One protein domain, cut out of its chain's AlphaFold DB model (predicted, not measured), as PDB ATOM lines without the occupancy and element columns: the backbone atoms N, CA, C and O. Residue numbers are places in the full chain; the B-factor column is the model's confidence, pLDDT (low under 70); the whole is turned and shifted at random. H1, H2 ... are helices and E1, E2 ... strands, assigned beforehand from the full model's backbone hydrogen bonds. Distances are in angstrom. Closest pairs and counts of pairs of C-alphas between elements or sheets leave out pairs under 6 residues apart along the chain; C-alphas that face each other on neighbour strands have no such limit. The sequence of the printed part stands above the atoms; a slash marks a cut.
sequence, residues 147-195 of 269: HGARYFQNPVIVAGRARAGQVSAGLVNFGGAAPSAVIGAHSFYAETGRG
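What this domain is: This is residues 147 to 195 of the 269 residues of the protein "Cell wall hydrolase" of Phenylobacterium sp (UniProt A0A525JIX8). A small sheet of three short strands lies at one end of the model, and helix H1 runs away from it toward the other end, so that H1 meets the sheet only with its first residues. After H1 the chain folds back to the short helix H2, close to the beginning of H1 and at the margin of the sheet, before it enters the hairpin of E2 and E3. The printed part has 49 residues, with two named helices and three named strands along the chain as E1, H1, H2, E2, E3, and the sheet has the order E1, E3, E2, all antiparallel. The class is mixed, helices and strands, with under half of the residues in named elements. The whole is compact, with a radius of gyration of the C-alphas of 10.4 A, and flat in outline, spanning 32 by 25 by 13 A.

Where its parts are: In the sheet, strand E3 holds residues 186 to 189 and is 9.9 A long from first to last C-alpha, ending at C-alpha 189 at (-4.727, 22.613, 30.556). Strand E1, residues 151 to 153, is 7.1 A long and begins at C-alpha 151 at (-4.680, 21.474, 25.626). Strand E2, residues 181 to 183, is 6.4 A long. Helix H1, residues 155 to 163, is 12.0 A long and ends at C-alpha 163 at (15.990, 27.982, 24.707). Helix H2, residues 173 to 176, is 4.7 A long.

How they stand to each other: E3 is the inner strand; E1 and E2 are edge strands, apart from each other. E1 and E3 are antiparallel at 153 degrees, with N 153 and O 187 within hydrogen-bond range at 3.0 A and N 189 and O 151 at 2.8 A. E2 and E3 form a hairpin, antiparallel at 159 degrees, with N 183 and O 186 at 2.9 A and N 188 and O 181 at 2.9 A. E1, H1 H2 and E2 make a split strand-helix-strand unit, two strands running the same way with helices between them along the chain and E3 between them in the sheet; its crossover is right-handed. H1 is on the sheet but only grazes it, with residues 155 to 157; the closest C-alphas of H1 and E3 are those of Pro 155 and Ser 187, 6.7 A apart. H2 is on the sheet and only grazes it, with residues 173 to 174; the closest C-alphas of H2 and E1 are those of Asn 173 and Gln 153, 7.3 A apart. H1 and H2 are close but not clearly touching, with the C-alphas of Pro 155 and Asn 173 the closest at 6.3 A. In H1 every O i to N i+4 pair is within hydrogen-bond range; H2 is too short for such a pair, and its one O i to N i+3 pair is within range.

The domain as a whole: The two C-alphas farthest apart are those of His 147 and Gly 165, at 31.6 A. The printed part has no cut. No link is long; that from H1 to H2, with 9 residues, is short, and the other links are tight. The mean pLDDT of the printed part is 90.2, and residues 193 to 195 are under 70.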
ATOM      1  N   HIS A 147      -9.024  16.792  34.285       94.69
ATOM      2  CA  HIS A 147      -9.995  17.782  34.747       94.69
ATOM      3  C   HIS A 147     -10.516  18.685  33.611       94.69
ATOM      4  O   HIS A 147     -10.502  19.914  33.727       94.69
ATOM      5  N   GLY A 148     -10.959  18.091  32.496       95.38
ATOM      6  CA  GLY A 148     -11.534  18.831  31.369       95.38
ATOM      7  C   GLY A 148     -10.492  19.488  30.462       95.38
ATOM      8  O   GLY A 148     -10.774  20.505  29.818       95.38
ATOM      9  N   ALA A 149      -9.265  18.961  30.421       97.19
ATOM     10  CA  ALA A 149      -8.221  19.555  29.602       97.19
ATOM     11  C   ALA A 149      -8.550  19.463  28.110       97.19
ATOM     12  O   ALA A 149      -8.996  18.432  27.609       97.19
ATOM     13  N   ARG A 150      -8.284  20.556  27.394       96.88
ATOM     14  CA  ARG A 150      -8.409  20.663  25.929       96.88
ATOM     15  C   ARG A 150      -7.069  20.976  25.267       96.88
ATOM     16  O   ARG A 150      -6.957  20.992  24.041       96.88
ATOM     17  N   TYR A 151      -6.035  21.197  26.068       96.25
ATOM     18  CA  TYR A 151      -4.680  21.474  25.626       96.25
ATOM     19  C   TYR A 151      -3.704  20.663  26.466       96.25
ATOM     20  O   TYR A 151      -3.935  20.429  27.650       96.25
ATOM     21  N   PHE A 152      -2.588  20.274  25.866       96.38
ATOM     22  CA  PHE A 152      -1.471  19.685  26.585       96.38
ATOM     23  C   PHE A 152      -0.163  20.030  25.883       96.38
ATOM     24  O   PHE A 152      -0.143  20.421  24.718       96.38
ATOM     25  N   GLN A 153       0.931  19.911  26.619       93.88
ATOM     26  CA  GLN A 153       2.282  20.040  26.090       93.88
ATOM     27  C   GLN A 153       3.236  19.183  26.913       93.88
ATOM     28  O   GLN A 153       2.999  18.932  28.095       93.88
ATOM     29  N   ASN A 154       4.365  18.813  26.315       93.81
ATOM     30  CA  ASN A 154       5.532  18.393  27.074       93.81
ATOM     31  C   ASN A 154       6.359  19.645  27.441       93.81
ATOM     32  O   ASN A 154       7.067  20.173  26.572       93.81
ATOM     33  N   PRO A 155       6.279  20.158  28.687       92.00
ATOM     34  CA  PRO A 155       6.927  21.412  29.068       92.00
ATOM     35  C   PRO A 155       8.448  21.364  28.907       92.00
ATOM     36  O   PRO A 155       9.049  22.375  28.552       92.00
ATOM     37  N   VAL A 156       9.075  20.199  29.106       92.38
ATOM     38  CA  VAL A 156      10.529  20.033  28.964       92.38
ATOM     39  C   VAL A 156      10.944  20.220  27.507       92.38
ATOM     40  O   VAL A 156      11.886  20.964  27.221       92.38
ATOM     41  N   ILE A 157      10.214  19.601  26.576       91.81
ATOM     42  CA  ILE A 157      10.476  19.733  25.138       91.81
ATOM     43  C   ILE A 157      10.209  21.166  24.667       91.81
ATOM     44  O   ILE A 157      11.055  21.744  23.985       91.81
ATOM     45  N   VAL A 158       9.081  21.774  25.055       92.19
ATOM     46  CA  VAL A 158       8.745  23.152  24.650       92.19
ATOM     47  C   VAL A 158       9.752  24.157  25.219       92.19
ATOM     48  O   VAL A 158      10.231  25.017  24.480       92.19
ATOM     49  N   ALA A 159      10.164  24.018  26.482       92.88
ATOM     50  CA  ALA A 159      11.204  24.856  27.081       92.88
ATOM     51  C   ALA A 159      12.580  24.646  26.425       92.88
ATOM     52  O   ALA A 159      13.337  25.599  26.245       92.88
ATOM     53  N   GLY A 160      12.914  23.412  26.034       94.25
ATOM     54  CA  GLY A 160      14.105  23.114  25.234       94.25
ATOM     55  C   GLY A 160      14.105  23.862  23.900       94.25
ATOM     56  O   GLY A 160      15.061  24.573  23.597       94.25
ATOM     57  N   ARG A 161      13.001  23.781  23.147       93.12
ATOM     58  CA  ARG A 161      12.820  24.497  21.872       93.12
ATOM     59  C   ARG A 161      12.863  26.016  22.048       93.12
ATOM     60  O   ARG A 161      13.434  26.704  21.209       93.12
ATOM     61  N   ALA A 162      12.303  26.536  23.142       93.31
ATOM     62  CA  ALA A 162      12.341  27.962  23.453       93.31
ATOM     63  C   ALA A 162      13.772  28.452  23.716       93.31
ATOM     64  O   ALA A 162      14.189  29.464  23.158       93.31
ATOM     65  N   ARG A 163      14.559  27.696  24.494       94.69
ATOM     66  CA  ARG A 163      15.990  27.982  24.707       94.69
ATOM     67  C   ARG A 163      16.802  27.913  23.412       94.69
ATOM     68  O   ARG A 163      17.764  28.655  23.271       94.69
ATOM     69  N   ALA A 164      16.398  27.062  22.470       94.94
ATOM     70  CA  ALA A 164      16.995  26.960  21.141       94.94
ATOM     71  C   ALA A 164      16.480  28.014  20.133       94.94
ATOM     72  O   ALA A 164      16.870  27.973  18.969       94.94
ATOM     73  N   GLY A 165      15.581  28.923  20.533       93.06
ATOM     74  CA  GLY A 165      15.012  29.953  19.654       93.06
ATOM     75  C   GLY A 165      14.030  29.438  18.592       93.06
ATOM     76  O   GLY A 165      13.648  30.187  17.700       93.06
ATOM     77  N   GLN A 166      13.602  28.174  18.674       91.50
ATOM     78  CA  GLN A 166      12.689  27.548  17.704       91.50
ATOM     79  C   GLN A 166      11.216  27.900  17.958       91.50
ATOM     80  O   GLN A 166      10.389  27.819  17.054       91.50
ATOM     81  N   VAL A 167      10.881  28.268  19.196       90.50
ATOM     82  CA  VAL A 167       9.560  28.766  19.600       90.50
ATOM     83  C   VAL A 167       9.735  29.943  20.556       90.50
ATOM     84  O   VAL A 167      10.753  30.050  21.237       90.50
ATOM     85  N   SER A 168       8.742  30.828  20.645       89.44
ATOM     86  CA  SER A 168       8.782  31.932  21.610       89.44
ATOM     87  C   SER A 168       8.748  31.411  23.050       89.44
ATOM     88  O   SER A 168       7.972  30.503  23.349       89.44
ATOM     89  N   ALA A 169       9.477  32.054  23.965       87.31
ATOM     90  CA  ALA A 169       9.410  31.740  25.398       87.31
ATOM     91  C   ALA A 169       7.978  31.830  25.964       87.31
ATOM     92  O   ALA A 169       7.605  31.040  26.825       87.31
ATOM     93  N   GLY A 170       7.145  32.720  25.410       88.38
ATOM     94  CA  GLY A 170       5.727  32.842  25.761       88.38
ATOM     95  C   GLY A 170       4.855  31.639  25.383       88.38
ATOM     96  O   GLY A 170       3.691  31.612  25.757       88.38
ATOM     97  N   LEU A 171       5.381  30.638  24.668       88.12
ATOM     98  CA  LEU A 171       4.651  29.401  24.373       88.12
ATOM     99  C   LEU A 171       4.819  28.348  25.476       88.12
ATOM    100  O   LEU A 171       3.998  27.439  25.586       88.12
ATOM    101  N   VAL A 172       5.853  28.472  26.314       90.56
ATOM    102  CA  VAL A 172       6.085  27.545  27.425       90.56
ATOM    103  C   VAL A 172       4.915  27.640  28.401       90.56
ATOM    104  O   VAL A 172       4.568  28.725  28.872       90.56
ATOM    105  N   ASN A 173       4.296  26.495  28.694       91.25
ATOM    106  CA  ASN A 173       3.108  26.409  29.550       91.25
ATOM    107  C   ASN A 173       1.958  27.275  29.030       91.25
ATOM    108  O   ASN A 173       1.239  27.867  29.826       91.25
ATOM    109  N   PHE A 174       1.815  27.405  27.706       89.81
ATOM    110  CA  PHE A 174       0.806  28.266  27.083       89.81
ATOM    111  C   PHE A 174       0.785  29.684  27.680       89.81
ATOM    112  O   PHE A 174      -0.266  30.184  28.075       89.81
ATOM    113  N   GLY A 175       1.957  30.312  27.800       87.56
ATOM    114  CA  GLY A 175       2.084  31.648  28.388       87.56
ATOM    115  C   GLY A 175       2.136  31.651  29.912       87.56
ATOM    116  O   GLY A 175       1.706  32.621  30.528       87.56
ATOM    117  N   GLY A 176       2.654  30.581  30.522       86.81
ATOM    118  CA  GLY A 176       2.751  30.461  31.980       86.81
ATOM    119  C   GLY A 176       1.442  30.081  32.676       86.81
ATOM    120  O   GLY A 176       1.321  30.288  33.881       86.81
ATOM    121  N   ALA A 177       0.467  29.534  31.946       89.94
ATOM    122  CA  ALA A 177      -0.753  28.996  32.529       89.94
ATOM    123  C   ALA A 177      -0.438  27.888  33.548       89.94
ATOM    124  O   ALA A 177       0.535  27.140  33.407       89.94
ATOM    125  N   ALA A 178      -1.286  27.767  34.569       92.12
ATOM    126  CA  ALA A 178      -1.224  26.657  35.508       92.12
ATOM    127  C   ALA A 178      -1.884  25.415  34.880       92.12
ATOM    128  O   ALA A 178      -2.998  25.530  34.359       92.12
ATOM    129  N   PRO A 179      -1.230  24.242  34.907       95.69
ATOM    130  CA  PRO A 179      -1.845  23.020  34.417       95.69
ATOM    131  C   PRO A 179      -2.968  22.556  35.350       95.69
ATOM    132  O   PRO A 179      -2.863  22.674  36.569       95.69
ATOM    133  N   SER A 180      -4.022  21.983  34.772       96.31
ATOM    134  CA  SER A 180      -5.085  21.293  35.510       96.31
ATOM    135  C   SER A 180      -4.650  19.903  35.984       96.31
ATOM    136  O   SER A 180      -5.185  19.392  36.966       96.31
ATOM    137  N   ALA A 181      -3.678  19.295  35.298       96.06
ATOM    138  CA  ALA A 181      -3.054  18.038  35.683       96.06
ATOM    139  C   ALA A 181      -1.654  17.900  35.069       96.06
ATOM    140  O   ALA A 181      -1.353  18.469  34.016       96.06
ATOM    141  N   VAL A 182      -0.806  17.095  35.707       96.75
ATOM    142  CA  VAL A 182       0.479  16.650  35.155       96.75
ATOM    143  C   VAL A 182       0.488  15.128  35.183       96.75
ATOM    144  O   VAL A 182       0.347  14.533  36.248       96.75
ATOM    145  N   ILE A 183       0.620  14.502  34.013       94.44
ATOM    146  CA  ILE A 183       0.589  13.044  33.855       94.44
ATOM    147  C   ILE A 183       1.762  12.641  32.965       94.44
ATOM    148  O   ILE A 183       1.847  13.051  31.804       94.44
ATOM    149  N   GLY A 184       2.681  11.848  33.516       92.56
ATOM    150  CA  GLY A 184       3.942  11.528  32.848       92.56
ATOM    151  C   GLY A 184       4.710  12.802  32.486       92.56
ATOM    152  O   GLY A 184       4.858  13.708  33.306       92.56
ATOM    153  N   ALA A 185       5.174  12.889  31.242       93.88
ATOM    154  CA  ALA A 185       5.868  14.064  30.724       93.88
ATOM    155  C   ALA A 185       4.930  15.181  30.222       93.88
ATOM    156  O   ALA A 185       5.420  16.181  29.697       93.88
ATOM    157  N   HIS A 186       3.607  15.033  30.345       96.12
ATOM    158  CA  HIS A 186       2.635  16.000  29.838       96.12
ATOM    159  C   HIS A 186       2.024  16.856  30.942       96.12
ATOM    160  O   HIS A 186       1.617  16.374  31.996       96.12
ATOM    161  N   SER A 187       1.912  18.148  30.654       97.19
ATOM    162  CA  SER A 187       1.077  19.087  31.396       97.19
ATOM    163  C   SER A 187      -0.196  19.343  30.600       97.19
ATOM    164  O   SER A 187      -0.118  19.634  29.407       97.19
ATOM    165  N   PHE A 188      -1.343  19.231  31.259       97.44
ATOM    166  CA  PHE A 188      -2.680  19.370  30.686       97.44
ATOM    167  C   PHE A 188      -3.331  20.669  31.161       97.44
ATOM    168  O   PHE A 188      -3.104  21.095  32.290       97.44
ATOM    169  N   TYR A 189      -4.127  21.306  30.302       96.88
ATOM    170  CA  TYR A 189      -4.727  22.613  30.556       96.88
ATOM    171  C   TYR A 189      -6.165  22.658  30.038       96.88
ATOM    172  O   TYR A 189      -6.445  22.293  28.889       96.88
ATOM    173  N   ALA A 190      -7.075  23.162  30.869       93.12
ATOM    174  CA  ALA A 190      -8.451  23.438  30.466       93.12
ATOM    175  C   ALA A 190      -8.518  24.591  29.454       93.12
ATOM    176  O   ALA A 190      -9.245  24.490  28.470       93.12
ATOM    177  N   GLU A 191      -7.741  25.654  29.663       85.88
ATOM    178  CA  GLU A 191      -7.627  26.814  28.774       85.88
ATOM    179  C   GLU A 191      -6.158  27.204  28.595       85.88
ATOM    180  O   GLU A 191      -5.319  26.928  29.455       85.88
ATOM    181  N   THR A 192      -5.846  27.871  27.487       78.44
ATOM    182  CA  THR A 192      -4.527  28.478  27.293       78.44
ATOM    183  C   THR A 192      -4.440  29.813  28.031       78.44
ATOM    184  O   THR A 192      -5.423  30.547  28.161       78.44
ATOM    185  N   GLY A 193      -3.255  30.150  28.539       63.84
ATOM    186  CA  GLY A 193      -3.023  31.446  29.160       63.84
ATOM    187  C   GLY A 193      -3.130  32.552  28.115       63.84
ATOM    188  O   GLY A 193      -2.391  32.576  27.131       63.84
ATOM    189  N   ARG A 194      -4.042  33.507  28.328       51.34
ATOM    190  CA  ARG A 194      -4.041  34.767  27.580       51.34
ATOM    191  C   ARG A 194      -2.842  35.563  28.090       51.34
ATOM    192  O   ARG A 194      -2.868  36.034  29.223       51.34
ATOM    193  N   GLY A 195      -1.766  35.616  27.309       41.12
ATOM    194  CA  GLY A 195      -0.511  36.238  27.731       41.12
ATOM    195  C   GLY A 195      -0.711  37.616  28.377       41.12
ATOM    196  O   GLY A 195      -1.298  38.503  27.768       41.12
TER     197      GLY A 195